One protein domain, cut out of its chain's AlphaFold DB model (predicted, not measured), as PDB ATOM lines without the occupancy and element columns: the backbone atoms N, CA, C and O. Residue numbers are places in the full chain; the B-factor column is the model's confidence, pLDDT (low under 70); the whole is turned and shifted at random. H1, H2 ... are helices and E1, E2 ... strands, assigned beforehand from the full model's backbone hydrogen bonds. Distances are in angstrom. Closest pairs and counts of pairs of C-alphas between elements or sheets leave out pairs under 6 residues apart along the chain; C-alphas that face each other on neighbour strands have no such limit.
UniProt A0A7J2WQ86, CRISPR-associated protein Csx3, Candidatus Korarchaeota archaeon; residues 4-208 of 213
ATOM      1  N   GLU A   4     267.468 199.752 222.042       97.00
ATOM      2  CA  GLU A   4     266.743 198.891 222.972       97.00
ATOM      3  C   GLU A   4     265.245 198.983 222.683       97.00
ATOM      4  O   GLU A   4     264.716 200.088 222.541       97.00
ATOM      5  N   PHE A   5     264.577 197.832 222.620       98.06
ATOM      6  CA  PHE A   5     263.129 197.730 222.475       98.06
ATOM      7  C   PHE A   5     262.510 197.219 223.771       98.06
ATOM      8  O   PHE A   5     263.041 196.305 224.402       98.06
ATOM      9  N   LYS A   6     261.347 197.758 224.120       98.25
ATOM     10  CA  LYS A   6     260.510 197.277 225.210       98.25
ATOM     11  C   LYS A   6     259.087 197.128 224.692       98.25
ATOM     12  O   LYS A   6     258.470 198.102 224.271       98.25
ATOM     13  N   LEU A   7     258.589 195.898 224.711       98.38
ATOM     14  CA  LEU A   7     257.214 195.575 224.355       98.38
ATOM     15  C   LEU A   7     256.403 195.389 225.638       98.38
ATOM     16  O   LEU A   7     256.854 194.729 226.574       98.38
ATOM     17  N   SER A   8     255.223 195.993 225.696       97.94
ATOM     18  CA  SER A   8     254.329 195.917 226.854       97.94
ATOM     19  C   SER A   8     252.867 196.058 226.432       97.94
ATOM     20  O   SER A   8     252.587 196.325 225.266       97.94
ATOM     21  N   GLY A   9     251.948 195.894 227.384       96.25
ATOM     22  CA  GLY A   9     250.507 195.985 227.148       96.25
ATOM     23  C   GLY A   9     249.882 194.651 226.738       96.25
ATOM     24  O   GLY A   9     250.559 193.759 226.227       96.25
ATOM     25  N   ASP A  10     248.586 194.511 227.016       92.44
ATOM     26  CA  ASP A  10     247.825 193.294 226.714       92.44
ATOM     27  C   ASP A  10     246.785 193.526 225.613       92.44
ATOM     28  O   ASP A  10     246.850 192.881 224.573       92.44
ATOM     29  N   ARG A  11     245.853 194.472 225.791       95.81
ATOM     30  CA  ARG A  11     244.828 194.790 224.774       95.81
ATOM     31  C   ARG A  11     245.416 195.476 223.549       95.81
ATOM     32  O   ARG A  11     245.076 195.138 222.419       95.81
ATOM     33  N   VAL A  12     246.293 196.437 223.804       98.38
ATOM     34  CA  VAL A  12     247.086 197.151 222.810       98.38
ATOM     35  C   VAL A  12     248.541 196.983 223.195       98.38
ATOM     36  O   VAL A  12     248.915 197.177 224.351       98.38
ATOM     37  N   GLN A  13     249.361 196.621 222.219       98.44
ATOM     38  CA  GLN A  13     250.790 196.493 222.410       98.44
ATOM     39  C   GLN A  13     251.462 197.849 222.247       98.44
ATOM     40  O   GLN A  13     251.294 198.519 221.231       98.44
ATOM     41  N   LEU A  14     252.266 198.235 223.228       98.56
ATOM     42  CA  LEU A  14     253.129 199.403 223.162       98.56
ATOM     43  C   LEU A  14     254.565 198.941 222.912       98.56
ATOM     44  O   LEU A  14     255.171 198.295 223.770       98.56
ATOM     45  N   LEU A  15     255.095 199.282 221.737       98.62
ATOM     46  CA  LEU A  15     256.499 199.114 221.388       98.62
ATOM     47  C   LEU A  15     257.238 200.425 221.646       98.62
ATOM     48  O   LEU A  15     257.181 201.356 220.843       98.62
ATOM     49  N   GLU A  16     257.948 200.477 222.766       98.56
ATOM     50  CA  GLU A  16     258.858 201.568 223.087       98.56
ATOM     51  C   GLU A  16     260.252 201.252 222.533       98.56
ATOM     52  O   GLU A  16     260.750 200.133 222.691       98.56
ATOM     53  N   PHE A  17     260.912 202.232 221.918       98.06
ATOM     54  CA  PHE A  17     262.311 202.110 221.516       98.06
ATOM     55  C   PHE A  17     263.160 203.273 222.028       98.06
ATOM     56  O   PHE A  17     262.736 204.430 222.052       98.06
ATOM     57  N   THR A  18     264.394 202.960 222.419       97.88
ATOM     58  CA  THR A  18     265.389 203.934 222.884       97.88
ATOM     59  C   THR A  18     266.699 203.740 222.136       97.88
ATOM     60  O   THR A  18     267.264 202.646 222.133       97.88
ATOM     61  N   ILE A  19     267.206 204.810 221.527       97.06
ATOM     62  CA  ILE A  19     268.533 204.835 220.906       97.06
ATOM     63  C   ILE A  19     269.588 204.846 222.022       97.06
ATOM     64  O   ILE A  19     269.538 205.691 222.912       97.06
ATOM     65  N   LYS A  20     270.521 203.888 221.998       95.88
ATOM     66  CA  LYS A  20     271.568 203.715 223.027       95.88
ATOM     67  C   LYS A  20     272.924 204.309 222.640       95.88
ATOM     68  O   LYS A  20     273.802 204.407 223.490       95.88
ATOM     69  N   LYS A  21     273.100 204.679 221.371       92.75
ATOM     70  CA  LYS A  21     274.263 205.429 220.873       92.75
ATOM     71  C   LYS A  21     273.989 206.933 220.953       92.75
ATOM     72  O   LYS A  21     272.835 207.349 220.952       92.75
ATOM     73  N   GLU A  22     275.046 207.740 220.952       88.88
ATOM     74  CA  GLU A  22     274.921 209.199 220.812       88.88
ATOM     75  C   GLU A  22     274.309 209.581 219.458       88.88
ATOM     76  O   GLU A  22     273.408 210.413 219.383       88.88
ATOM     77  N   VAL A  23     274.768 208.917 218.392       91.75
ATOM     78  CA  VAL A  23     274.260 209.079 217.029       91.75
ATOM     79  C   VAL A  23     273.889 207.707 216.480       91.75
ATOM     80  O   VAL A  23     274.692 206.773 216.503       91.75
ATOM     81  N   LEU A  24     272.649 207.589 216.010       95.81
ATOM     82  CA  LEU A  24     272.175 206.420 215.281       95.81
ATOM     83  C   LEU A  24     272.520 206.587 213.800       95.81
ATOM     84  O   LEU A  24     272.135 207.580 213.181       95.81
ATOM     85  N   GLU A  25     273.221 205.613 213.236       96.75
ATOM     86  CA  GLU A  25     273.673 205.631 211.846       96.75
ATOM     87  C   GLU A  25     272.755 204.757 210.977       96.75
ATOM     88  O   GLU A  25     272.218 203.764 211.464       96.75
ATOM     89  N   PRO A  26     272.574 205.056 209.679       97.81
ATOM     90  CA  PRO A  26     271.763 204.226 208.782       97.81
ATOM     91  C   PRO A  26     272.142 202.741 208.777       97.81
ATOM     92  O   PRO A  26     271.269 201.874 208.822       97.81
ATOM     93  N   SER A  27     273.441 202.435 208.791       96.94
ATOM     94  CA  SER A  27     273.962 201.063 208.820       96.94
ATOM     95  C   SER A  27     273.558 200.288 210.079       96.94
ATOM     96  O   SER A  27     273.504 199.057 210.039       96.94
ATOM     97  N   ASP A  28     273.202 200.978 211.171       97.12
ATOM     98  CA  ASP A  28     272.715 200.347 212.397       97.12
ATOM     99  C   ASP A  28     271.394 199.588 212.166       97.12
ATOM    100  O   ASP A  28     271.117 198.645 212.911       97.12
ATOM    101  N   LEU A  29     270.602 199.929 211.131       97.38
ATOM    102  CA  LEU A  29     269.359 199.216 210.786       97.38
ATOM    103  C   LEU A  29     269.594 197.710 210.566       97.38
ATOM    104  O   LEU A  29     268.766 196.893 210.965       97.38
ATOM    105  N   LEU A  30     270.747 197.317 210.011       93.94
ATOM    106  CA  LEU A  30     271.102 195.909 209.767       93.94
ATOM    107  C   LEU A  30     271.292 195.102 211.059       93.94
ATOM    108  O   LEU A  30     271.118 193.877 211.085       93.94
ATOM    109  N   LEU A  31     271.656 195.790 212.140       94.25
ATOM    110  CA  LEU A  31     271.879 195.199 213.456       94.25
ATOM    111  C   LEU A  31     270.586 195.110 214.270       94.25
ATOM    112  O   LEU A  31     270.566 194.469 215.322       94.25
ATOM    113  N   MET A  32     269.514 195.761 213.815       93.75
ATOM    114  CA  MET A  32     268.252 195.780 214.536       93.75
ATOM    115  C   MET A  32     267.553 194.432 214.437       93.75
ATOM    116  O   MET A  32     267.558 193.752 213.408       93.75
ATOM    117  N   ARG A  33     266.941 194.048 215.552       93.00
ATOM    118  CA  ARG A  33     266.078 192.878 215.674       93.00
ATOM    119  C   ARG A  33     264.803 193.347 216.375       93.00
ATOM    120  O   ARG A  33     264.747 193.278 217.602       93.00
ATOM    121  N   PRO A  34     263.846 193.938 215.633       96.00
ATOM    122  CA  PRO A  34     262.568 194.332 216.212       96.00
ATOM    123  C   PRO A  34     261.894 193.107 216.860       96.00
ATOM    124  O   PRO A  34     261.955 192.018 216.282       96.00
ATOM    125  N   PRO A  35     261.313 193.227 218.066       97.38
ATOM    126  CA  PRO A  35     260.700 192.090 218.746       97.38
ATOM    127  C   PRO A  35     259.466 191.580 217.994       97.38
ATOM    128  O   PRO A  35     258.759 192.352 217.343       97.38
ATOM    129  N   SER A  36     259.174 190.287 218.129       97.44
ATOM    130  CA  SER A  36     257.913 189.719 217.651       97.44
ATOM    131  C   SER A  36     256.724 190.336 218.389       97.44
ATOM    132  O   SER A  36     256.790 190.603 219.588       97.44
ATOM    133  N   VAL A  37     255.629 190.529 217.663       97.81
ATOM    134  CA  VAL A  37     254.371 191.127 218.126       97.81
ATOM    135  C   VAL A  37     253.220 190.172 217.813       97.81
ATOM    136  O   VAL A  37     253.332 189.396 216.864       97.81
ATOM    137  N   ASP A  38     252.117 190.213 218.567       97.81
ATOM    138  CA  ASP A  38     250.888 189.525 218.155       97.81
ATOM    139  C   ASP A  38     250.169 190.386 217.093       97.81
ATOM    140  O   ASP A  38     249.703 191.487 217.397       97.81
ATOM    141  N   PRO A  39     250.092 189.919 215.829       97.25
ATOM    142  CA  PRO A  39     249.536 190.700 214.726       97.25
ATOM    143  C   PRO A  39     248.026 190.918 214.847       97.25
ATOM    144  O   PRO A  39     247.478 191.784 214.165       97.25
ATOM    145  N   SER A  40     247.331 190.142 215.686       96.94
ATOM    146  CA  SER A  40     245.887 190.279 215.894       96.94
ATOM    147  C   SER A  40     245.523 191.480 216.774       96.94
ATOM    148  O   SER A  40     244.369 191.924 216.760       96.94
ATOM    149  N   LYS A  41     246.505 192.035 217.498       97.50
ATOM    150  CA  LYS A  41     246.349 193.164 218.418       97.50
ATOM    151  C   LYS A  41     246.828 194.479 217.784       97.50
ATOM    152  O   LYS A  41     247.722 194.469 216.935       97.50
ATOM    153  N   PRO A  42     246.263 195.634 218.182       98.56
ATOM    154  CA  PRO A  42     246.816 196.932 217.814       98.56
ATOM    155  C   PRO A  42     248.234 197.126 218.361       98.56
ATOM    156  O   PRO A  42     248.524 196.729 219.492       98.56
ATOM    157  N   LEU A  43     249.085 197.795 217.587       98.88
ATOM    158  CA  LEU A  43     250.449 198.158 217.962       98.88
ATOM    159  C   LEU A  43     250.623 199.680 217.932       98.88
ATOM    160  O   LEU A  43     250.417 200.313 216.899       98.88
ATOM    161  N   ILE A  44     251.062 200.264 219.046       98.81
ATOM    162  CA  ILE A  44     251.511 201.656 219.133       98.81
ATOM    163  C   ILE A  44     253.040 201.662 219.201       98.81
ATOM    164  O   ILE A  44     253.626 201.103 220.124       98.81
ATOM    165  N   MET A  45     253.692 202.333 218.254       98.69
ATOM    166  CA  MET A  45     255.133 202.582 218.286       98.69
ATOM    167  C   MET A  45     255.436 203.922 218.950       98.69
ATOM    168  O   MET A  45     254.875 204.952 218.567       98.69
ATOM    169  N   SER A  46     256.361 203.926 219.904       98.56
ATOM    170  CA  SER A  46     256.774 205.116 220.645       98.56
ATOM    171  C   SER A  46     258.288 205.162 220.810       98.56
ATOM    172  O   SER A  46     258.937 204.150 221.056       98.56
ATOM    173  N   GLY A  47     258.865 206.349 220.685       97.88
ATOM    174  CA  GLY A  47     260.297 206.560 220.832       97.88
ATOM    175  C   GLY A  47     260.708 207.914 220.278       97.88
ATOM    176  O   GLY A  47     259.900 208.661 219.734       97.88
ATOM    177  N   ARG A  48     261.982 208.264 220.427       96.62
ATOM    178  CA  ARG A  48     262.567 209.411 219.724       96.62
ATOM    179  C   ARG A  48     263.537 208.872 218.698       96.62
ATOM    180  O   ARG A  48     264.472 208.157 219.046       96.62
ATOM    181  N   GLY A  49     263.312 209.216 217.440       95.94
ATOM    182  CA  GLY A  49     264.130 208.719 216.354       95.94
ATOM    183  C   GLY A  49     263.883 209.461 215.050       95.94
ATOM    184  O   GLY A  49     262.903 210.198 214.924       95.94
ATOM    185  N   PRO A  50     264.792 209.295 214.086       96.88
ATOM    186  CA  PRO A  50     264.625 209.845 212.755       96.88
ATOM    187  C   PRO A  50     263.489 209.136 212.012       96.88
ATOM    188  O   PRO A  50     263.144 207.997 212.330       96.88
ATOM    189  N   HIS A  51     262.954 209.792 210.981       97.62
ATOM    190  CA  HIS A  51     261.917 209.213 210.130       97.62
ATOM    191  C   HIS A  51     262.299 207.812 209.654       97.62
ATOM    192  O   HIS A  51     261.541 206.875 209.891       97.62
ATOM    193  N   TRP A  52     263.494 207.643 209.077       98.12
ATOM    194  CA  TRP A  52     263.908 206.369 208.484       98.12
ATOM    195  C   TRP A  52     263.873 205.191 209.467       98.12
ATOM    196  O   TRP A  52     263.612 204.063 209.057       98.12
ATOM    197  N   LEU A  53     264.054 205.433 210.772       98.25
ATOM    198  CA  LEU A  53     263.878 204.398 211.789       98.25
ATOM    199  C   LEU A  53     262.401 204.017 211.929       98.25
ATOM    200  O   LEU A  53     262.067 202.835 211.918       98.25
ATOM    201  N   TYR A  54     261.512 205.005 212.020       98.38
ATOM    202  CA  TYR A  54     260.073 204.756 212.035       98.38
ATOM    203  C   TYR A  54     259.611 204.025 210.780       98.38
ATOM    204  O   TYR A  54     258.872 203.059 210.904       98.38
ATOM    205  N   GLN A  55     260.052 204.425 209.585       98.06
ATOM    206  CA  GLN A  55     259.652 203.739 208.353       98.06
ATOM    207  C   GLN A  55     260.188 202.306 208.269       98.06
ATOM    208  O   GLN A  55     259.461 201.420 207.827       98.06
ATOM    209  N   PHE A  56     261.411 202.052 208.745       98.50
ATOM    210  CA  PHE A  56     261.919 200.688 208.900       98.50
ATOM    211  C   PHE A  56     261.016 199.860 209.830       98.50
ATOM    212  O   PHE A  56     260.611 198.759 209.466       98.50
ATOM    213  N   LEU A  57     260.637 200.392 210.996       98.50
ATOM    214  CA  LEU A  57     259.748 199.691 211.930       98.50
ATOM    215  C   LEU A  57     258.339 199.496 211.356       98.50
ATOM    216  O   LEU A  57     257.783 198.411 211.482       98.50
ATOM    217  N   VAL A  58     257.783 200.494 210.665       98.50
ATOM    218  CA  VAL A  58     256.493 200.375 209.968       98.50
ATOM    219  C   VAL A  58     256.529 199.225 208.971       98.50
ATOM    220  O   VAL A  58     255.642 198.382 208.998       98.50
ATOM    221  N   HIS A  59     257.564 199.132 208.138       97.62
ATOM    222  CA  HIS A  59     257.702 198.017 207.202       97.62
ATOM    223  C   HIS A  59     257.841 196.655 207.913       97.62
ATOM    224  O   HIS A  59     257.398 195.638 207.396       97.62
ATOM    225  N   ASN A  60     258.381 196.611 209.133       97.38
ATOM    226  CA  ASN A  60     258.418 195.379 209.928       97.38
ATOM    227  C   ASN A  60     257.086 195.051 210.623       97.38
ATOM    228  O   ASN A  60     256.946 193.940 211.120       97.38
ATOM    229  N   TYR A  61     256.128 195.982 210.690       98.06
ATOM    230  CA  TYR A  61     254.905 195.826 211.487       98.06
ATOM    231  C   TYR A  61     253.605 196.205 210.769       98.06
ATOM    232  O   TYR A  61     252.540 196.140 211.383       98.06
ATOM    233  N   HIS A  62     253.637 196.556 209.481       93.69
ATOM    234  CA  HIS A  62     252.443 196.957 208.719       93.69
ATOM    235  C   HIS A  62     251.382 195.842 208.626       93.69
ATOM    236  O   HIS A  62     250.252 196.104 208.234       93.69
ATOM    237  N   PHE A  63     251.743 194.595 208.942       94.38
ATOM    238  CA  PHE A  63     250.820 193.461 208.992       94.38
ATOM    239  C   PHE A  63     249.969 193.421 210.271       94.38
ATOM    240  O   PHE A  63     249.069 192.587 210.370       94.38
ATOM    241  N   CYS A  64     250.264 194.254 211.276       96.94
ATOM    242  CA  CYS A  64     249.457 194.323 212.493       96.94
ATOM    243  C   CYS A  64     248.046 194.809 212.160       96.94
ATOM    244  O   CYS A  64     247.872 195.699 211.328       96.94
ATOM    245  N   ARG A  65     247.040 194.279 212.866       95.81
ATOM    246  CA  ARG A  65     245.634 194.656 212.678       95.81
ATOM    247  C   ARG A  65     245.431 196.169 212.726       95.81
ATOM    248  O   ARG A  65     244.648 196.688 211.954       95.81
ATOM    249  N   ILE A  66     246.071 196.868 213.656       98.56
ATOM    250  CA  ILE A  66     246.113 198.332 213.674       98.56
ATOM    251  C   ILE A  66     247.553 198.714 213.972       98.56
ATOM    252  O   ILE A  66     248.133 198.200 214.930       98.56
ATOM    253  N   LEU A  67     248.112 199.631 213.188       98.81
ATOM    254  CA  LEU A  67     249.406 200.239 213.474       98.81
ATOM    255  C   LEU A  67     249.204 201.716 213.786       98.81
ATOM    256  O   LEU A  67     248.531 202.434 213.044       98.81
ATOM    257  N   ALA A  68     249.818 202.173 214.868       98.75
ATOM    258  CA  ALA A  68     249.782 203.555 215.297       98.75
ATOM    259  C   ALA A  68     251.170 204.052 215.711       98.75
ATOM    260  O   ALA A  68     252.029 203.288 216.152       98.75
ATOM    261  N   THR A  69     251.381 205.361 215.614       98.62
ATOM    262  CA  THR A  69     252.572 206.036 216.148       98.62
ATOM    263  C   THR A  69     252.161 206.979 217.264       98.62
ATOM    264  O   THR A  69     251.216 207.747 217.094       98.62
ATOM    265  N   PHE A  70     252.852 206.940 218.398       98.44
ATOM    266  CA  PHE A  70     252.552 207.798 219.539       98.44
ATOM    267  C   PHE A  70     252.748 209.285 219.201       98.44
ATOM    268  O   PHE A  70     253.809 209.674 218.712       98.44
ATOM    269  N   GLU A  71     251.736 210.109 219.483       96.94
ATOM    270  CA  GLU A  71     251.773 211.569 219.350       96.94
ATOM    271  C   GLU A  71     251.740 212.208 220.751       96.94
ATOM    272  O   GLU A  71     250.683 212.243 221.395       96.94
ATOM    273  N   PRO A  72     252.883 212.726 221.246       95.06
ATOM    274  CA  PRO A  72     252.985 213.291 222.589       95.06
ATOM    275  C   PRO A  72     251.996 214.422 222.882       95.06
ATOM    276  O   PRO A  72     251.602 214.581 224.033       95.06
ATOM    277  N   ARG A  73     251.576 215.195 221.870       94.12
ATOM    278  CA  ARG A  73     250.654 216.333 222.052       94.12
ATOM    279  C   ARG A  73     249.257 215.916 222.508       94.12
ATOM    280  O   ARG A  73     248.588 216.702 223.167       94.12
ATOM    281  N   ILE A  74     248.838 214.696 222.170       95.06
ATOM    282  CA  ILE A  74     247.537 214.129 222.563       95.06
ATOM    283  C   ILE A  74     247.671 212.938 223.520       95.06
ATOM    284  O   ILE A  74     246.669 212.392 223.973       95.06
ATOM    285  N   GLY A  75     248.900 212.509 223.828       96.12
ATOM    286  CA  GLY A  75     249.168 211.403 224.752       96.12
ATOM    287  C   GLY A  75     248.616 210.049 224.288       96.12
ATOM    288  O   GLY A  75     248.342 209.185 225.119       96.12
ATOM    289  N   ARG A  76     248.418 209.864 222.979       97.75
ATOM    290  CA  ARG A  76     247.775 208.686 222.373       97.75
ATOM    291  C   ARG A  76     248.494 208.262 221.091       97.75
ATOM    292  O   ARG A  76     249.263 209.029 220.514       97.75
ATOM    293  N   GLY A  77     248.248 207.035 220.638       98.50
ATOM    294  CA  GLY A  77     248.683 206.577 219.318       98.50
ATOM    295  C   GLY A  77     247.809 207.175 218.222       98.50
ATOM    296  O   GLY A  77     246.594 207.127 218.337       98.50
ATOM    297  N   VAL A  78     248.399 207.710 217.156       98.69
ATOM    298  CA  VAL A  78     247.695 208.082 215.919       98.69
ATOM    299  C   VAL A  78     247.701 206.884 214.981       98.69
ATOM    300  O   VAL A  78     248.776 206.387 214.648       98.69
ATOM    301  N   ILE A  79     246.525 206.429 214.553       98.75
ATOM    302  CA  ILE A  79     246.357 205.273 213.667       98.75
ATOM    303  C   ILE A  79     246.822 205.621 212.247       98.75
ATOM    304  O   ILE A  79     246.329 206.566 211.625       98.75
ATOM    305  N   VAL A  80     247.756 204.822 211.729       98.50
ATOM    306  CA  VAL A  80     248.361 204.963 210.394       98.50
ATOM    307  C   VAL A  80     248.072 203.771 209.482       98.50
ATOM    308  O   VAL A  80     248.212 203.890 208.271       98.50
ATOM    309  N   GLU A  81     247.641 202.639 210.030       98.00
ATOM    310  CA  GLU A  81     247.166 201.483 209.265       98.00
ATOM    311  C   GLU A  81     246.008 200.830 210.019       98.00
ATOM    312  O   GLU A  81     246.081 200.661 211.239       98.00
ATOM    313  N   SER A  82     244.932 200.506 209.300       97.62
ATOM    314  CA  SER A  82     243.759 199.814 209.834       97.62
ATOM    315  C   SER A  82     242.938 199.181 208.696       97.62
ATOM    316  O   SER A  82     242.789 199.802 207.641       97.62
ATOM    317  N   PRO A  83     242.305 198.012 208.928       95.69
ATOM    318  CA  PRO A  83     241.272 197.436 208.075       95.69
ATOM    319  C   PRO A  83     240.102 198.378 207.790       95.69
ATOM    320  O   PRO A  83     239.398 198.200 206.801       95.69
ATOM    321  N   SER A  84     239.859 199.351 208.670       96.00
ATOM    322  CA  SER A  84     238.839 200.377 208.494       96.00
ATOM    323  C   SER A  84     239.503 201.696 208.090       96.00
ATOM    324  O   SER A  84     240.098 202.366 208.937       96.00
ATOM    325  N   PRO A  85     239.340 202.164 206.835       94.50
ATOM    326  CA  PRO A  85     239.868 203.461 206.404       94.50
ATOM    327  C   PRO A  85     239.361 204.645 207.243       94.50
ATOM    328  O   PRO A  85     240.020 205.679 207.329       94.50
ATOM    329  N   ARG A  86     238.203 204.491 207.904       96.25
ATOM    330  CA  ARG A  86     237.644 205.501 208.815       96.25
ATOM    331  C   ARG A  86     238.465 205.660 210.090       96.25
ATOM    332  O   ARG A  86     238.361 206.694 210.728       96.25
ATOM    333  N   GLU A  87     239.271 204.679 210.472       97.75
ATOM    334  CA  GLU A  87     240.116 204.769 211.666       97.75
ATOM    335  C   GLU A  87     241.430 205.508 211.400       97.75
ATOM    336  O   GLU A  87     242.050 205.998 212.340       97.75
ATOM    337  N   ILE A  88     241.836 205.663 210.135       97.94
ATOM    338  CA  ILE A  88     243.057 206.393 209.777       97.94
ATOM    339  C   ILE A  88     242.976 207.832 210.303       97.94
ATOM    340  O   ILE A  88     241.982 208.532 210.096       97.94
ATOM    341  N   GLY A  89     244.024 208.255 211.012       97.88
ATOM    342  CA  GLY A  89     244.102 209.562 211.665       97.88
ATOM    343  C   GLY A  89     243.351 209.672 212.995       97.88
ATOM    344  O   GLY A  89     243.497 210.686 213.671       97.88
ATOM    345  N   MET A  90     242.578 208.662 213.412       98.50
ATOM    346  CA  MET A  90     242.020 208.622 214.770       98.50
ATOM    347  C   MET A  90     243.109 208.325 215.796       98.50
ATOM    348  O   MET A  90     244.198 207.846 215.468       98.50
ATOM    349  N   SER A  91     242.787 208.583 217.059       98.38
ATOM    350  CA  SER A  91     243.627 208.200 218.183       98.38
ATOM    351  C   SER A  91     243.230 206.831 218.741       98.38
ATOM    352  O   SER A  91     242.058 206.465 218.688       98.38
ATOM    353  N   ILE A  92     244.187 206.112 219.321       98.56
ATOM    354  CA  ILE A  92     244.001 204.884 220.098       98.56
ATOM    355  C   ILE A  92     244.819 204.972 221.393       98.56
ATOM    356  O   ILE A  92     245.973 205.414 221.377       98.56
ATOM    357  N   ASP A  93     244.228 204.589 222.524       97.62
ATOM    358  CA  ASP A  93     244.942 204.452 223.803       97.62
ATOM    359  C   ASP A  93     245.333 202.996 224.109       97.62
ATOM    360  O   ASP A  93     245.017 202.072 223.362       97.62
ATOM    361  N   THR A  94     246.044 202.782 225.218       95.62
ATOM    362  CA  THR A  94     246.528 201.455 225.638       95.62
ATOM    363  C   THR A  94     245.412 200.486 226.044       95.62
ATOM    364  O   THR A  94     245.648 199.282 226.112       95.62
ATOM    365  N   GLU A  95     244.195 200.988 226.271       96.44
ATOM    366  CA  GLU A  95     243.010 200.178 226.572       96.44
ATOM    367  C   GLU A  95     242.233 199.779 225.308       96.44
ATOM    368  O   GLU A  95     241.285 198.990 225.386       96.44
ATOM    369  N   GLY A  96     242.644 200.292 224.141       97.00
ATOM    370  CA  GLY A  96     242.022 200.033 222.845       97.00
ATOM    371  C   GLY A  96     240.879 200.984 222.499       97.00
ATOM    372  O   GLY A  96     240.148 200.727 221.542       97.00
ATOM    373  N   LYS A  97     240.695 202.081 223.246       97.94
ATOM    374  CA  LYS A  97     239.657 203.068 222.938       97.94
ATOM    375  C   LYS A  97     240.093 203.914 221.744       97.94
ATOM    376  O   LYS A  97     241.047 204.688 221.846       97.94
ATOM    377  N   ILE A  98     239.351 203.791 220.646       98.38
ATOM    378  CA  ILE A  98     239.538 204.588 219.432       98.38
ATOM    379  C   ILE A  98     238.599 205.796 219.461       98.38
ATOM    380  O   ILE A  98     237.393 205.645 219.658       98.38
ATOM    381  N   GLU A  99     239.140 206.994 219.259       97.50
ATOM    382  CA  GLU A  99     238.358 208.234 219.220       97.50
ATOM    383  C   GLU A  99     239.017 209.290 218.331       97.50
ATOM    384  O   GLU A  99     240.238 209.298 218.140       97.50
ATOM    385  N   GLU A 100     238.210 210.195 217.779       96.44
ATOM    386  CA  GLU A 100     238.745 211.375 217.108       96.44
ATOM    387  C   GLU A 100     239.373 212.309 218.142       96.44
ATOM    388  O   GLU A 100     238.769 212.616 219.169       96.44
ATOM    389  N   GLN A 101     240.586 212.772 217.854       91.50
ATOM    390  CA  GLN A 101     241.265 213.790 218.641       91.50
ATOM    391  C   GLN A 101     241.839 214.860 217.730       91.50
ATOM    392  O   GLN A 101     242.175 214.594 216.577       91.50
ATOM    393  N   ARG A 102     241.932 216.072 218.277       90.38
ATOM    394  CA  ARG A 102     242.527 217.221 217.603       90.38
ATOM    395  C   ARG A 102     243.864 217.546 218.238       90.38
ATOM    396  O   ARG A 102     243.963 217.615 219.460       90.38
ATOM    397  N   VAL A 103     244.869 217.776 217.404       87.50
ATOM    398  CA  VAL A 103     246.176 218.288 217.842       87.50
ATOM    399  C   VAL A 103     246.210 219.822 217.883       87.50
ATOM    400  O   VAL A 103     247.197 220.390 218.343       87.50
ATOM    401  N   GLY A 104     245.144 220.486 217.417       86.06
ATOM    402  CA  GLY A 104     245.014 221.943 217.390       86.06
ATOM    403  C   GLY A 104     245.737 222.582 216.205       86.06
ATOM    404  O   GLY A 104     246.324 223.649 216.357       86.06
ATOM    405  N   ALA A 105     245.750 221.909 215.053       87.69
ATOM    406  CA  ALA A 105     246.440 222.360 213.849       87.69
ATOM    407  C   ALA A 105     245.456 222.673 212.712       87.69
ATOM    408  O   ALA A 105     244.378 222.098 212.632       87.69
ATOM    409  N   GLU A 106     245.843 223.573 211.809       87.62
ATOM    410  CA  GLU A 106     244.999 223.993 210.676       87.62
ATOM    411  C   GLU A 106     245.675 223.789 209.318       87.62
ATOM    412  O   GLU A 106     245.089 224.108 208.290       87.62
ATOM    413  N   GLY A 107     246.905 223.270 209.295       89.06
ATOM    414  CA  GLY A 107     247.638 223.093 208.052       89.06
ATOM    415  C   GLY A 107     247.076 221.986 207.167       89.06
ATOM    416  O   GLY A 107     246.514 220.995 207.648       89.06
ATOM    417  N   ASP A 108     247.289 222.152 205.867       89.50
ATOM    418  CA  ASP A 108     246.874 221.201 204.845       89.50
ATOM    419  C   ASP A 108     248.016 220.262 204.440       89.50
ATOM    420  O   ASP A 108     249.210 220.566 204.567       89.50
ATOM    421  N   LEU A 109     247.622 219.078 203.967       91.50
ATOM    422  CA  LEU A 109     248.521 218.027 203.507       91.50
ATOM    423  C   LEU A 109     248.512 217.969 201.980       91.50
ATOM    424  O   LEU A 109     247.487 217.658 201.379       91.50
ATOM    425  N   TYR A 110     249.673 218.169 201.363       91.00
ATOM    426  CA  TYR A 110     249.904 217.814 199.968       91.00
ATOM    427  C   TYR A 110     250.827 216.598 199.897       91.00
ATOM    428  O   TYR A 110     251.900 216.582 200.508       91.00
ATOM    429  N   LEU A 111     250.413 215.586 199.137       94.81
ATOM    430  CA  LEU A 111     251.189 214.382 198.875       94.81
ATOM    431  C   LEU A 111     251.022 213.987 197.405       94.81
ATOM    432  O   LEU A 111     249.897 213.905 196.914       94.81
ATOM    433  N   ASP A 112     252.139 213.706 196.735       94.69
ATOM    434  CA  ASP A 112     252.157 213.302 195.328       94.69
ATOM    435  C   ASP A 112     253.317 212.340 195.020       94.69
ATOM    436  O   ASP A 112     254.289 212.257 195.779       94.69
ATOM    437  N   ILE A 113     253.217 211.622 193.897       96.88
ATOM    438  CA  ILE A 113     254.288 210.782 193.349       96.88
ATOM    439  C   ILE A 113     254.927 211.494 192.157       96.88
ATOM    440  O   ILE A 113     254.398 211.491 191.045       96.88
ATOM    441  N   LEU A 114     256.110 212.066 192.373       95.75
ATOM    442  CA  LEU A 114     256.888 212.693 191.303       95.75
ATOM    443  C   LEU A 114     257.770 211.640 190.629       95.75
ATOM    444  O   LEU A 114     258.562 210.970 191.292       95.75
ATOM    445  N   LYS A 115     257.653 211.490 189.308       95.31
ATOM    446  CA  LYS A 115     258.365 210.457 188.545       95.31
ATOM    447  C   LYS A 115     259.639 211.009 187.914       95.31
ATOM    448  O   LYS A 115     259.591 211.998 187.188       95.31
ATOM    449  N   PHE A 116     260.753 210.322 188.139       93.94
ATOM    450  CA  PHE A 116     262.046 210.595 187.518       93.94
ATOM    451  C   PHE A 116     262.472 209.410 186.635       93.94
ATOM    452  O   PHE A 116     261.791 208.378 186.571       93.94
ATOM    453  N   SER A 117     263.591 209.561 185.919       91.38
ATOM    454  CA  SER A 117     264.162 208.491 185.087       91.38
ATOM    455  C   SER A 117     264.389 207.218 185.900       91.38
ATOM    456  O   SER A 117     263.881 206.167 185.516       91.38
ATOM    457  N   ASP A 118     265.035 207.341 187.061       92.56
ATOM    458  CA  ASP A 118     265.592 206.197 187.797       92.56
ATOM    459  C   ASP A 118     264.913 205.932 189.149       92.56
ATOM    460  O   ASP A 118     265.175 204.921 189.794       92.56
ATOM    461  N   PHE A 119     264.038 206.832 189.600       95.19
ATOM    462  CA  PHE A 119     263.317 206.713 190.869       95.19
ATOM    463  C   PHE A 119     262.008 207.506 190.845       95.19
ATOM    464  O   PHE A 119     261.687 208.211 189.888       95.19
ATOM    465  N   GLN A 120     261.245 207.393 191.925       97.06
ATOM    466  CA  GLN A 120     260.036 208.163 192.181       97.06
ATOM    467  C   GLN A 120     260.137 208.814 193.561       97.06
ATOM    468  O   GLN A 120     260.675 208.212 194.492       97.06
ATOM    469  N   LEU A 121     259.626 210.032 193.718       96.62
ATOM    470  CA  LEU A 121     259.523 210.685 195.022       96.62
ATOM    471  C   LEU A 121     258.101 210.587 195.547       96.62
ATOM    472  O   LEU A 121     257.186 211.074 194.893       96.62
ATOM    473  N   ALA A 122     257.941 210.061 196.758       97.12
ATOM    474  CA  ALA A 122     256.771 210.361 197.575       97.12
ATOM    475  C   ALA A 122     257.000 211.734 198.214       97.12
ATOM    476  O   ALA A 122     257.624 211.844 199.275       97.12
ATOM    477  N   TYR A 123     256.572 212.778 197.503       95.50
ATOM    478  CA  TYR A 123     256.805 214.165 197.879       95.50
ATOM    479  C   TYR A 123     255.691 214.667 198.788       95.50
ATOM    480  O   TYR A 123     254.524 214.674 198.398       95.50
ATOM    481  N   VAL A 124     256.064 215.121 199.983       94.19
ATOM    482  CA  VAL A 124     255.144 215.734 200.943       94.19
ATOM    483  C   VAL A 124     255.456 217.205 201.121       94.19
ATOM    484  O   VAL A 124     256.604 217.591 201.359       94.19
ATOM    485  N   LYS A 125     254.395 218.009 201.119       91.00
ATOM    486  CA  LYS A 125     254.426 219.398 201.551       91.00
ATOM    487  C   LYS A 125     253.325 219.629 202.584       91.00
ATOM    488  O   LYS A 125     252.171 219.269 202.372       91.00
ATOM    489  N   LEU A 126     253.712 220.236 203.700       90.38
ATOM    490  CA  LEU A 126     252.796 220.783 204.692       90.38
ATOM    491  C   LEU A 126     252.623 222.269 204.419       90.38
ATOM    492  O   LEU A 126     253.616 222.999 204.353       90.38
ATOM    493  N   GLU A 127     251.383 222.715 204.274       88.69
ATOM    494  CA  GLU A 127     251.073 224.142 204.254       88.69
ATOM    495  C   GLU A 127     250.646 224.562 205.657       88.69
ATOM    496  O   GLU A 127     249.645 224.087 206.177       88.69
ATOM    497  N   GLY A 128     251.453 225.407 206.304       85.88
ATOM    498  CA  GLY A 128     251.321 225.731 207.726       85.88
ATOM    499  C   GLY A 128     252.363 225.021 208.598       85.88
ATOM    500  O   GLY A 128     253.267 224.346 208.109       85.88
ATOM    501  N   SER A 129     252.273 225.208 209.917       82.19
ATOM    502  CA  SER A 129     253.255 224.665 210.870       82.19
ATOM    503  C   SER A 129     253.038 223.187 211.196       82.19
ATOM    504  O   SER A 129     253.969 222.494 211.610       82.19
ATOM    505  N   PHE A 130     251.798 222.712 211.080       87.62
ATOM    506  CA  PHE A 130     251.392 221.343 211.374       87.62
ATOM    507  C   PHE A 130     250.014 221.062 210.770       87.62
ATOM    508  O   PHE A 130     249.293 222.005 210.459       87.62
ATOM    509  N   ALA A 131     249.625 219.792 210.677       92.00
ATOM    510  CA  ALA A 131     248.312 219.370 210.193       92.00
ATOM    511  C   ALA A 131     247.615 218.448 211.202       92.00
ATOM    512  O   ALA A 131     248.268 217.816 212.035       92.00
ATOM    513  N   GLU A 132     246.292 218.352 211.112       95.00
ATOM    514  CA  GLU A 132     245.521 217.371 211.880       95.00
ATOM    515  C   GLU A 132     245.732 215.958 211.313       95.00
ATOM    516  O   GLU A 132     245.633 215.779 210.098       95.00
ATOM    517  N   PRO A 133     245.947 214.923 212.146       96.69
ATOM    518  CA  PRO A 133     246.064 213.543 211.672       96.69
ATOM    519  C   PRO A 133     244.888 213.066 210.810       96.69
ATOM    520  O   PRO A 133     245.075 212.300 209.863       96.69
ATOM    521  N   LEU A 134     243.677 213.555 211.099       96.12
ATOM    522  CA  LEU A 134     242.459 213.238 210.348       96.12
ATOM    523  C   LEU A 134     242.536 213.656 208.871       96.12
ATOM    524  O   LEU A 134     241.882 213.025 208.041       96.12
ATOM    525  N   LYS A 135     243.391 214.629 208.516       95.12
ATOM    526  CA  LYS A 135     243.651 215.025 207.122       95.12
ATOM    527  C   LYS A 135     244.184 213.874 206.268       95.12
ATOM    528  O   LYS A 135     243.992 213.877 205.058       95.12
ATOM    529  N   MET A 136     244.785 212.839 206.866       95.81
ATOM    530  CA  MET A 136     245.186 211.639 206.120       95.81
ATOM    531  C   MET A 136     244.011 210.939 205.428       95.81
ATOM    532  O   MET A 136     244.236 210.238 204.447       95.81
ATOM    533  N   ARG A 137     242.769 211.107 205.900       93.56
ATOM    534  CA  ARG A 137     241.579 210.528 205.252       93.56
ATOM    535  C   ARG A 137     241.224 211.216 203.935       93.56
ATOM    536  O   ARG A 137     240.538 210.623 203.112       93.56
ATOM    537  N   GLU A 138     241.670 212.455 203.751       93.00
ATOM    538  CA  GLU A 138     241.424 213.250 202.543       93.00
ATOM    539  C   GLU A 138     242.382 212.854 201.408       93.00
ATOM    540  O   GLU A 138     242.132 213.141 200.239       93.00
ATOM    541  N   VAL A 139     243.469 212.147 201.736       93.62
ATOM    542  CA  VAL A 139     244.441 211.653 200.761       93.62
ATOM    543  C   VAL A 139     243.857 210.464 199.995       93.62
ATOM    544  O   VAL A 139     243.463 209.452 200.576       93.62
ATOM    545  N   GLY A 140     243.881 210.546 198.664       94.25
ATOM    546  CA  GLY A 140     243.513 209.447 197.769       94.25
ATOM    547  C   GLY A 140     244.570 208.338 197.726       94.25
ATOM    548  O   GLY A 140     245.240 208.178 196.709       94.25
ATOM    549  N   TRP A 141     244.730 207.583 198.820       95.12
ATOM    550  CA  TRP A 141     245.782 206.564 198.978       95.12
ATOM    551  C   TRP A 141     245.779 205.494 197.885       95.12
ATOM    552  O   TRP A 141     246.851 205.113 197.429       95.12
ATOM    553  N   GLU A 142     244.604 205.032 197.453       94.19
ATOM    554  CA  GLU A 142     244.475 204.029 196.384       94.19
ATOM    555  C   GLU A 142     245.009 204.571 195.059       94.19
ATOM    556  O   GLU A 142     245.927 204.000 194.484       94.19
ATOM    557  N   LYS A 143     244.534 205.753 194.649       94.56
ATOM    558  CA  LYS A 143     245.023 206.440 193.447       94.56
ATOM    559  C   LYS A 143     246.535 206.663 193.495       94.56
ATOM    560  O   LYS A 143     247.215 206.531 192.481       94.56
ATOM    561  N   LEU A 144     247.057 207.021 194.666       94.50
ATOM    562  CA  LEU A 144     248.483 207.249 194.847       94.50
ATOM    563  C   LEU A 144     249.280 205.949 194.695       94.50
ATOM    564  O   LEU A 144     250.254 205.920 193.946       94.50
ATOM    565  N   ARG A 145     248.823 204.868 195.332       95.31
ATOM    566  CA  ARG A 145     249.372 203.516 195.185       95.31
ATOM    567  C   ARG A 145     249.358 203.049 193.730       95.31
ATOM    568  O   ARG A 145     250.386 202.588 193.246       95.31
ATOM    569  N   ASP A 146     248.244 203.217 193.030       95.31
ATOM    570  CA  ASP A 146     248.087 202.776 191.638       95.31
ATOM    571  C   ASP A 146     248.948 203.588 190.659       95.31
ATOM    572  O   ASP A 146     249.238 203.144 189.550       95.31
ATOM    573  N   SER A 147     249.386 204.784 191.062       95.50
ATOM    574  CA  SER A 147     250.262 205.629 190.247       95.50
ATOM    575  C   SER A 147     251.735 205.202 190.270       95.50
ATOM    576  O   SER A 147     252.499 205.650 189.408       95.50
ATOM    577  N   VAL A 148     252.138 204.356 191.224       97.06
ATOM    578  CA  VAL A 148     253.525 203.916 191.427       97.06
ATOM    579  C   VAL A 148     253.973 202.962 190.318       97.06
ATOM    580  O   VAL A 148     253.338 201.949 190.045       97.06
ATOM    581  N   ASP A 149     255.136 203.249 189.737       96.56
ATOM    582  CA  ASP A 149     255.919 202.287 188.956       96.56
ATOM    583  C   ASP A 149     256.636 201.313 189.909       96.56
ATOM    584  O   ASP A 149     257.505 201.724 190.676       96.56
ATOM    585  N   GLN A 150     256.247 200.037 189.912       95.44
ATOM    586  CA  GLN A 150     256.745 199.043 190.875       95.44
ATOM    587  C   GLN A 150     258.216 198.666 190.638       95.44
ATOM    588  O   GLN A 150     258.924 198.310 191.583       95.44
ATOM    589  N   GLU A 151     258.701 198.807 189.403       95.44
ATOM    590  CA  GLU A 151     260.085 198.491 189.033       95.44
ATOM    591  C   GLU A 151     261.065 199.573 189.506       95.44
ATOM    592  O   GLU A 151     262.270 199.333 189.624       95.44
ATOM    593  N   LYS A 152     260.555 200.769 189.822       96.19
ATOM    594  CA  LYS A 152     261.358 201.906 190.270       96.19
ATOM    595  C   LYS A 152     261.245 202.132 191.769       96.19
ATOM    596  O   LYS A 152     260.157 202.033 192.334       96.19
ATOM    597  N   PRO A 153     262.339 202.535 192.425       97.12
ATOM    598  CA  PRO A 153     262.306 202.801 193.849       97.12
ATOM    599  C   PRO A 153     261.498 204.043 194.193       97.12
ATOM    600  O   PRO A 153     261.433 204.998 193.416       97.12
ATOM    601  N   ILE A 154     260.938 204.041 195.401       98.00
ATOM    602  CA  ILE A 154     260.278 205.203 195.994       98.00
ATOM    603  C   ILE A 154     261.183 205.796 197.062       98.00
ATOM    604  O   ILE A 154     261.706 205.094 197.930       98.00
ATOM    605  N   ILE A 155     261.318 207.114 197.032       97.94
ATOM    606  CA  ILE A 155     262.037 207.876 198.041       97.94
ATOM    607  C   ILE A 155     261.058 208.856 198.676       97.94
ATOM    608  O   ILE A 155     260.532 209.751 198.018       97.94
ATOM    609  N   PHE A 156     260.812 208.691 199.969       97.81
ATOM    610  CA  PHE A 156     260.054 209.655 200.750       97.81
ATOM    611  C   PHE A 156     260.883 210.919 200.972       97.81
ATOM    612  O   PHE A 156     261.998 210.857 201.500       97.81
ATOM    613  N   HIS A 157     260.328 212.057 200.565       95.25
ATOM    614  CA  HIS A 157     260.970 213.358 200.663       95.25
ATOM    615  C   HIS A 157     259.956 214.421 201.093       95.25
ATOM    616  O   HIS A 157     258.948 214.644 200.427       95.25
ATOM    617  N   GLY A 158     260.256 215.136 202.171       91.50
ATOM    618  CA  GLY A 158     259.428 216.235 202.652       91.50
ATOM    619  C   GLY A 158     259.459 216.357 204.167       91.50
ATOM    620  O   GLY A 158     259.890 215.447 204.876       91.50
ATOM    621  N   MET A 159     258.992 217.497 204.666       88.88
ATOM    622  CA  MET A 159     258.745 217.670 206.094       88.88
ATOM    623  C   MET A 159     257.378 217.084 206.425       88.88
ATOM    624  O   MET A 159     256.372 217.493 205.849       88.88
ATOM    625  N   ALA A 160     257.342 216.133 207.351       92.88
ATOM    626  CA  ALA A 160     256.117 215.477 207.769       92.88
ATOM    627  C   ALA A 160     256.168 215.171 209.270       92.88
ATOM    628  O   ALA A 160     257.241 214.897 209.801       92.88
ATOM    629  N   PRO A 161     255.031 215.149 209.977       94.62
ATOM    630  CA  PRO A 161     254.966 214.461 211.255       94.62
ATOM    631  C   PRO A 161     255.231 212.963 211.090       94.62
ATOM    632  O   PRO A 161     255.006 212.380 210.025       94.62
ATOM    633  N   ILE A 162     255.669 212.320 212.177       97.06
ATOM    634  CA  ILE A 162     255.975 210.884 212.194       97.06
ATOM    635  C   ILE A 162     254.788 210.046 211.712       97.06
ATOM    636  O   ILE A 162     254.989 209.157 210.890       97.06
ATOM    637  N   TRP A 163     253.563 210.359 212.147       97.44
ATOM    638  CA  TRP A 163     252.367 209.622 211.730       97.44
ATOM    639  C   TRP A 163     252.124 209.690 210.215       97.44
ATOM    640  O   TRP A 163     251.761 208.683 209.613       97.44
ATOM    641  N   LEU A 164     252.397 210.827 209.564       97.25
ATOM    642  CA  LEU A 164     252.225 210.959 208.114       97.25
ATOM    643  C   LEU A 164     253.296 210.156 207.376       97.25
ATOM    644  O   LEU A 164     252.986 209.379 206.478       97.25
ATOM    645  N   GLY A 165     254.553 210.290 207.803       97.56
ATOM    646  CA  GLY A 165     255.653 209.499 207.251       97.56
ATOM    647  C   GLY A 165     255.461 207.991 207.457       97.56
ATOM    648  O   GLY A 165     255.875 207.206 206.605       97.56
ATOM    649  N   ALA A 166     254.831 207.585 208.559       98.31
ATOM    650  CA  ALA A 166     254.494 206.198 208.844       98.31
ATOM    651  C   ALA A 166     253.334 205.697 207.976       98.31
ATOM    652  O   ALA A 166     253.431 204.602 207.433       98.31
ATOM    653  N   ARG A 167     252.284 206.503 207.764       97.94
ATOM    654  CA  ARG A 167     251.196 206.166 206.832       97.94
ATOM    655  C   ARG A 167     251.713 205.967 205.410       97.94
ATOM    656  O   ARG A 167     251.369 204.979 204.771       97.94
ATOM    657  N   ILE A 168     252.567 206.872 204.931       97.62
ATOM    658  CA  ILE A 168     253.169 206.770 203.594       97.62
ATOM    659  C   ILE A 168     253.972 205.474 203.471       97.62
ATOM    660  O   ILE A 168     253.811 204.754 202.493       97.62
ATOM    661  N   ALA A 169     254.780 205.135 204.479       97.88
ATOM    662  CA  ALA A 169     255.518 203.877 204.480       97.88
ATOM    663  C   ALA A 169     254.590 202.656 204.503       97.88
ATOM    664  O   ALA A 169     254.786 201.758 203.697       97.88
ATOM    665  N   ALA A 170     253.561 202.642 205.355       97.38
ATOM    666  CA  ALA A 170     252.614 201.528 205.440       97.38
ATOM    667  C   ALA A 170     251.926 201.249 204.094       97.38
ATOM    668  O   ALA A 170     251.728 200.094 203.728       97.38
ATOM    669  N   VAL A 171     251.614 202.306 203.335       96.38
ATOM    670  CA  VAL A 171     250.978 202.190 202.018       96.38
ATOM    671  C   VAL A 171     251.985 201.834 200.925       96.38
ATOM    672  O   VAL A 171     251.676 201.009 200.071       96.38
ATOM    673  N   LEU A 172     253.171 202.451 200.917       96.56
ATOM    674  CA  LEU A 172     254.067 202.432 199.755       96.56
ATOM    675  C   LEU A 172     255.267 201.502 199.872       96.56
ATOM    676  O   LEU A 172     255.792 201.085 198.840       96.56
ATOM    677  N   SER A 173     255.720 201.165 201.083       95.94
ATOM    678  CA  SER A 173     257.003 200.477 201.246       95.94
ATOM    679  C   SER A 173     257.029 199.118 200.557       95.94
ATOM    680  O   SER A 173     258.086 198.725 200.087       95.94
ATOM    681  N   ASN A 174     255.879 198.442 200.470       93.62
ATOM    682  CA  ASN A 174     255.725 197.092 199.916       93.62
ATOM    683  C   ASN A 174     255.352 197.052 198.432       93.62
ATOM    684  O   ASN A 174     255.033 195.982 197.919       93.62
ATOM    685  N   ILE A 175     255.305 198.205 197.764       94.00
ATOM    686  CA  ILE A 175     254.858 198.292 196.371       94.00
ATOM    687  C   ILE A 175     256.050 198.303 195.419       94.00
ATOM    688  O   ILE A 175     256.044 197.589 194.422       94.00
ATOM    689  N   SER A 176     257.050 199.136 195.699       93.88
ATOM    690  CA  SER A 176     258.210 199.307 194.827       93.88
ATOM    691  C   SER A 176     259.330 198.314 195.131       93.88
ATOM    692  O   SER A 176     259.439 197.767 196.235       93.88
ATOM    693  N   CYS A 177     260.236 198.155 194.163       95.38
ATOM    694  CA  CYS A 177     261.430 197.313 194.270       95.38
ATOM    695  C   CYS A 177     262.270 197.597 195.534       95.38
ATOM    696  O   CYS A 177     262.843 196.675 196.124       95.38
ATOM    697  N   TRP A 178     262.303 198.852 195.991       97.62
ATOM    698  CA  TRP A 178     262.724 199.254 197.333       97.62
ATOM    699  C   TRP A 178     262.164 200.629 197.718       97.62
ATOM    700  O   TRP A 178     261.673 201.382 196.871       97.62
ATOM    701  N   TYR A 179     262.226 200.936 199.014       98.38
ATOM    702  CA  TYR A 179     261.741 202.181 199.602       98.38
ATOM    703  C   TYR A 179     262.815 202.798 200.499       98.38
ATOM    704  O   TYR A 179     263.464 202.107 201.296       98.38
ATOM    705  N   ALA A 180     262.993 204.109 200.378       98.25
ATOM    706  CA  ALA A 180     263.957 204.865 201.157       98.25
ATOM    707  C   ALA A 180     263.406 206.208 201.621       98.25
ATOM    708  O   ALA A 180     262.367 206.683 201.173       98.25
ATOM    709  N   VAL A 181     264.131 206.829 202.541       98.12
ATOM    710  CA  VAL A 181     263.725 208.055 203.221       98.12
ATOM    711  C   VAL A 181     264.861 209.049 203.133       98.12
ATOM    712  O   VAL A 181     265.952 208.787 203.642       98.12
ATOM    713  N   TYR A 182     264.615 210.183 202.487       97.25
ATOM    714  CA  TYR A 182     265.599 211.248 202.398       97.25
ATOM    715  C   TYR A 182     265.816 211.903 203.764       97.25
ATOM    716  O   TYR A 182     264.866 212.338 204.415       97.25
ATOM    717  N   ASP A 183     267.076 211.988 204.188       95.25
ATOM    718  CA  ASP A 183     267.475 212.696 205.400       95.25
ATOM    719  C   ASP A 183     268.495 213.790 205.041       95.25
ATOM    720  O   ASP A 183     269.643 213.474 204.699       95.25
ATOM    721  N   PRO A 184     268.126 215.082 205.129       92.19
ATOM    722  CA  PRO A 184     269.018 216.181 204.755       92.19
ATOM    723  C   PRO A 184     270.264 216.264 205.642       92.19
ATOM    724  O   PRO A 184     271.286 216.786 205.208       92.19
ATOM    725  N   ARG A 185     270.224 215.715 206.865       91.75
ATOM    726  CA  ARG A 185     271.386 215.678 207.771       91.75
ATOM    727  C   ARG A 185     272.450 214.689 207.298       91.75
ATOM    728  O   ARG A 185     273.613 214.824 207.656       91.75
ATOM    729  N   ILE A 186     272.034 213.692 206.518       92.81
ATOM    730  CA  ILE A 186     272.888 212.647 205.945       92.81
ATOM    731  C   ILE A 186     273.262 213.001 204.494       92.81
ATOM    732  O   ILE A 186     274.300 212.570 203.995       92.81
ATOM    733  N   GLY A 187     272.432 213.801 203.817       91.31
ATOM    734  CA  GLY A 187     272.624 214.183 202.418       91.31
ATOM    735  C   GLY A 187     272.263 213.063 201.439       91.31
ATOM    736  O   GLY A 187     272.851 212.963 200.361       91.31
ATOM    737  N   GLY A 188     271.329 212.184 201.811       95.19
ATOM    738  CA  GLY A 188     270.917 211.052 200.984       95.19
ATOM    739  C   GLY A 188     269.679 210.334 201.510       95.19
ATOM    740  O   GLY A 188     269.173 210.635 202.591       95.19
ATOM    741  N   ALA A 189     269.191 209.380 200.721       97.31
ATOM    742  CA  ALA A 189     268.061 208.532 201.060       97.31
ATOM    743  C   ALA A 189     268.518 207.241 201.743       97.31
ATOM    744  O   ALA A 189     269.284 206.463 201.176       97.31
ATOM    745  N   VAL A 190     268.039 207.016 202.964       98.38
ATOM    746  CA  VAL A 190     268.291 205.804 203.747       98.38
ATOM    747  C   VAL A 190     267.313 204.720 203.317       98.38
ATOM    748  O   VAL A 190     266.105 204.916 203.429       98.38
ATOM    749  N   VAL A 191     267.814 203.579 202.847       98.50
ATOM    750  CA  VAL A 191     266.979 202.441 202.434       98.50
ATOM    751  C   VAL A 191     266.385 201.751 203.660       98.50
ATOM    752  O   VAL A 191     267.124 201.289 204.530       98.50
ATOM    753  N   THR A 192     265.056 201.659 203.730       98.31
ATOM    754  CA  THR A 192     264.333 201.100 204.890       98.31
ATOM    755  C   THR A 192     263.546 199.833 204.564       98.31
ATOM    756  O   THR A 192     263.203 199.095 205.483       98.31
ATOM    757  N   ALA A 193     263.274 199.563 203.285       97.69
ATOM    758  CA  ALA A 193     262.632 198.335 202.817       97.69
ATOM    759  C   ALA A 193     263.174 197.936 201.439       97.69
ATOM    760  O   ALA A 193     263.491 198.809 200.626       97.69
ATOM    761  N   ARG A 194     263.262 196.630 201.162       96.38
ATOM    762  CA  ARG A 194     263.693 196.087 199.864       96.38
ATOM    763  C   ARG A 194     262.876 194.853 199.485       96.38
ATOM    764  O   ARG A 194     262.682 193.976 200.318       96.38
ATOM    765  N   HIS A 195     262.487 194.767 198.217       94.25
ATOM    766  CA  HIS A 195     261.708 193.658 197.647       94.25
ATOM    767  C   HIS A 195     262.395 193.002 196.441       94.25
ATOM    768  O   HIS A 195     261.895 192.019 195.907       94.25
ATOM    769  N   SER A 196     263.564 193.511 196.037       93.00
ATOM    770  CA  SER A 196     264.390 192.952 194.964       93.00
ATOM    771  C   SER A 196     265.785 192.538 195.470       93.00
ATOM    772  O   SER A 196     266.358 193.224 196.329       93.00
ATOM    773  N   PRO A 197     266.375 191.440 194.954       90.06
ATOM    774  CA  PRO A 197     267.780 191.084 195.172       90.06
ATOM    775  C   PRO A 197     268.769 192.172 194.726       90.06
ATOM    776  O   PRO A 197     269.769 192.383 195.408       90.06
ATOM    777  N   GLU A 198     268.435 192.900 193.657       91.31
ATOM    778  CA  GLU A 198     269.260 193.969 193.068       91.31
ATOM    779  C   GLU A 198     269.151 195.302 193.827       91.31
ATOM    780  O   GLU A 198     269.907 196.242 193.582       91.31
ATOM    781  N   ALA A 199     268.201 195.411 194.761       94.75
ATOM    782  CA  ALA A 199     268.047 196.600 195.586       94.75
ATOM    783  C   ALA A 199     269.228 196.770 196.561       94.75
ATOM    784  O   ALA A 199     269.734 195.773 197.093       94.75
ATOM    785  N   PRO A 200     269.614 198.016 196.898       96.50
ATOM    786  CA  PRO A 200     270.591 198.252 197.949       96.50
ATOM    787  C   PRO A 200     270.143 197.641 199.284       96.50
ATOM    788  O   PRO A 200     268.952 197.472 199.564       96.50
ATOM    789  N   ASN A 201     271.108 197.329 200.146       96.94
ATOM    790  CA  ASN A 201     270.809 196.769 201.461       96.94
ATOM    791  C   ASN A 201     270.071 197.788 202.338       96.94
ATOM    792  O   ASN A 201     270.343 198.988 202.263       96.94
ATOM    793  N   ILE A 202     269.201 197.300 203.224       97.75
ATOM    794  CA  ILE A 202     268.610 198.118 204.292       97.75
ATOM    795  C   ILE A 202     269.737 198.823 205.061       97.75
ATOM    796  O   ILE A 202     270.779 198.228 205.325       97.75
ATOM    797  N   GLY A 203     269.549 200.101 205.379       97.75
ATOM    798  CA  GLY A 203     270.563 200.936 206.023       97.75
ATOM    799  C   GLY A 203     271.605 201.535 205.078       97.75
ATOM    800  O   GLY A 203     272.432 202.330 205.520       97.75
ATOM    801  N   SER A 204     271.567 201.214 203.781       97.88
ATOM    802  CA  SER A 204     272.408 201.893 202.787       97.88
ATOM    803  C   SER A 204     271.916 203.320 202.555       97.88
ATOM    804  O   SER A 204     270.716 203.589 202.623       97.88
ATOM    805  N   VAL A 205     272.841 204.226 202.231       97.69
ATOM    806  CA  VAL A 205     272.534 205.615 201.869       97.69
ATOM    807  C   VAL A 205     272.730 205.794 200.370       97.69
ATOM    808  O   VAL A 205     273.847 205.685 199.868       97.69
ATOM    809  N   VAL A 206     271.650 206.107 199.663       95.69
ATOM    810  CA  VAL A 206     271.672 206.456 198.242       95.69
ATOM    811  C   VAL A 206     271.745 207.972 198.129       95.69
ATOM    812  O   VAL A 206     270.837 208.685 198.560       95.69
ATOM    813  N   ARG A 207     272.842 208.490 197.574       91.94
ATOM    814  CA  ARG A 207     272.963 209.925 197.305       91.94
ATOM    815  C   ARG A 207     272.130 210.278 196.087       91.94
ATOM    816  O   ARG A 207     272.207 209.604 195.066       91.94
ATOM    817  N   LEU A 208     271.352 211.342 196.216       82.38
ATOM    818  CA  LEU A 208     270.515 211.847 195.143       82.38
ATOM    819  C   LEU A 208     270.972 213.259 194.813       82.38
ATOM    820  O   LEU A 208     271.054 214.105 195.705       82.38
TER     821      LEU A 208
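Overview. This is residues 4 to 208 of the 213 residues of the protein "CRISPR-associated protein Csx3" of Candidatus Korarchaeota archaeon (UniProt A0A7J2WQ86). Two strongly twisted five-stranded sheets enclose a core of two helices, H2 and H5, which lie between them on one face of each. The shorter helices sit round this core: H1 by the edge strand E10, H3 by the edge strands E5 and E6, and H4 by E6. The printed part has 205 residues with five named helices and ten named strands, in the order E1 E2 H1 E3 H2 E4 E5 E6 E7 H3 H4 E8 H5 E9 E10. Both sheets are mixed, in the orders E1 E2 E3 E4 E5 and E6 E7 E8 E9 E10, and the class is mixed, helices and strands. The whole is compact and rounded, with a radius of gyration of the C-alphas of 16.1 A and spans of 46 by 35 by 30 A.

Along the chain. E1, residues 4 to 8, begins at C-alpha 4 (266.743, 198.891, 222.972). E2 is residues 13 to 19, 19.7 A long, H1 26 to 31, E3 42 to 47, H2 51 to 61, 15.2 A, E4 66 to 71 and E5 76 to 81. E6 is residues 108 to 115, 22.7 A, E7 120 to 127, 21.9 A, H3 133 to 138, H4 141 to 146, E8 154 to 158, H5 162 to 172, 15.2 A, and E9 178 to 183. E10, residues 188 to 194, ends at C-alpha 194 (263.693, 196.087, 199.864).

Arrangement. E1 and E2 form an antiparallel hairpin, with N 6 and O 16 at 2.8 A. E3 is parallel to E2, with N 15 and O 44 at 2.8 A. H2 is on this sheet at a height of 9.4 A, and on the second at 9.2 A. H2 and the hub H5 touch at a steep tilt of 51 degrees, the closest C-alphas, of Gln 55 and Ala 169, 5.7 A apart. H5 is over E5 at a height of 8.5 A. H3 and H4 each only just touch H5, with 3 pairs of C-alphas within 8 A. In the second sheet, E7 and E8 are parallel, with N 122 and O 155 at 2.9 A. Four strand-helix-strand units, parallel neighbour strands joined through helices, have right-handed crossovers: E2 H1 E3, E3 H2 E4, E7 H3 H4 E8 and E8 H5 E9. Every O i to N i+4 pair is within hydrogen-bond range in H2, H4 and H5; H1 and H3 each have 0 of 2, but 3 of 3 O i to N i+3 pairs.

Size, cuts and confidence. The two C-alphas farthest apart, of Glu 95 and Ser 117, are 47.3 A apart. The printed part has no cut. The link from E5 to E6, 26 residues, is long. The mean pLDDT of the printed part is 95.6, and no printed residue is under 70.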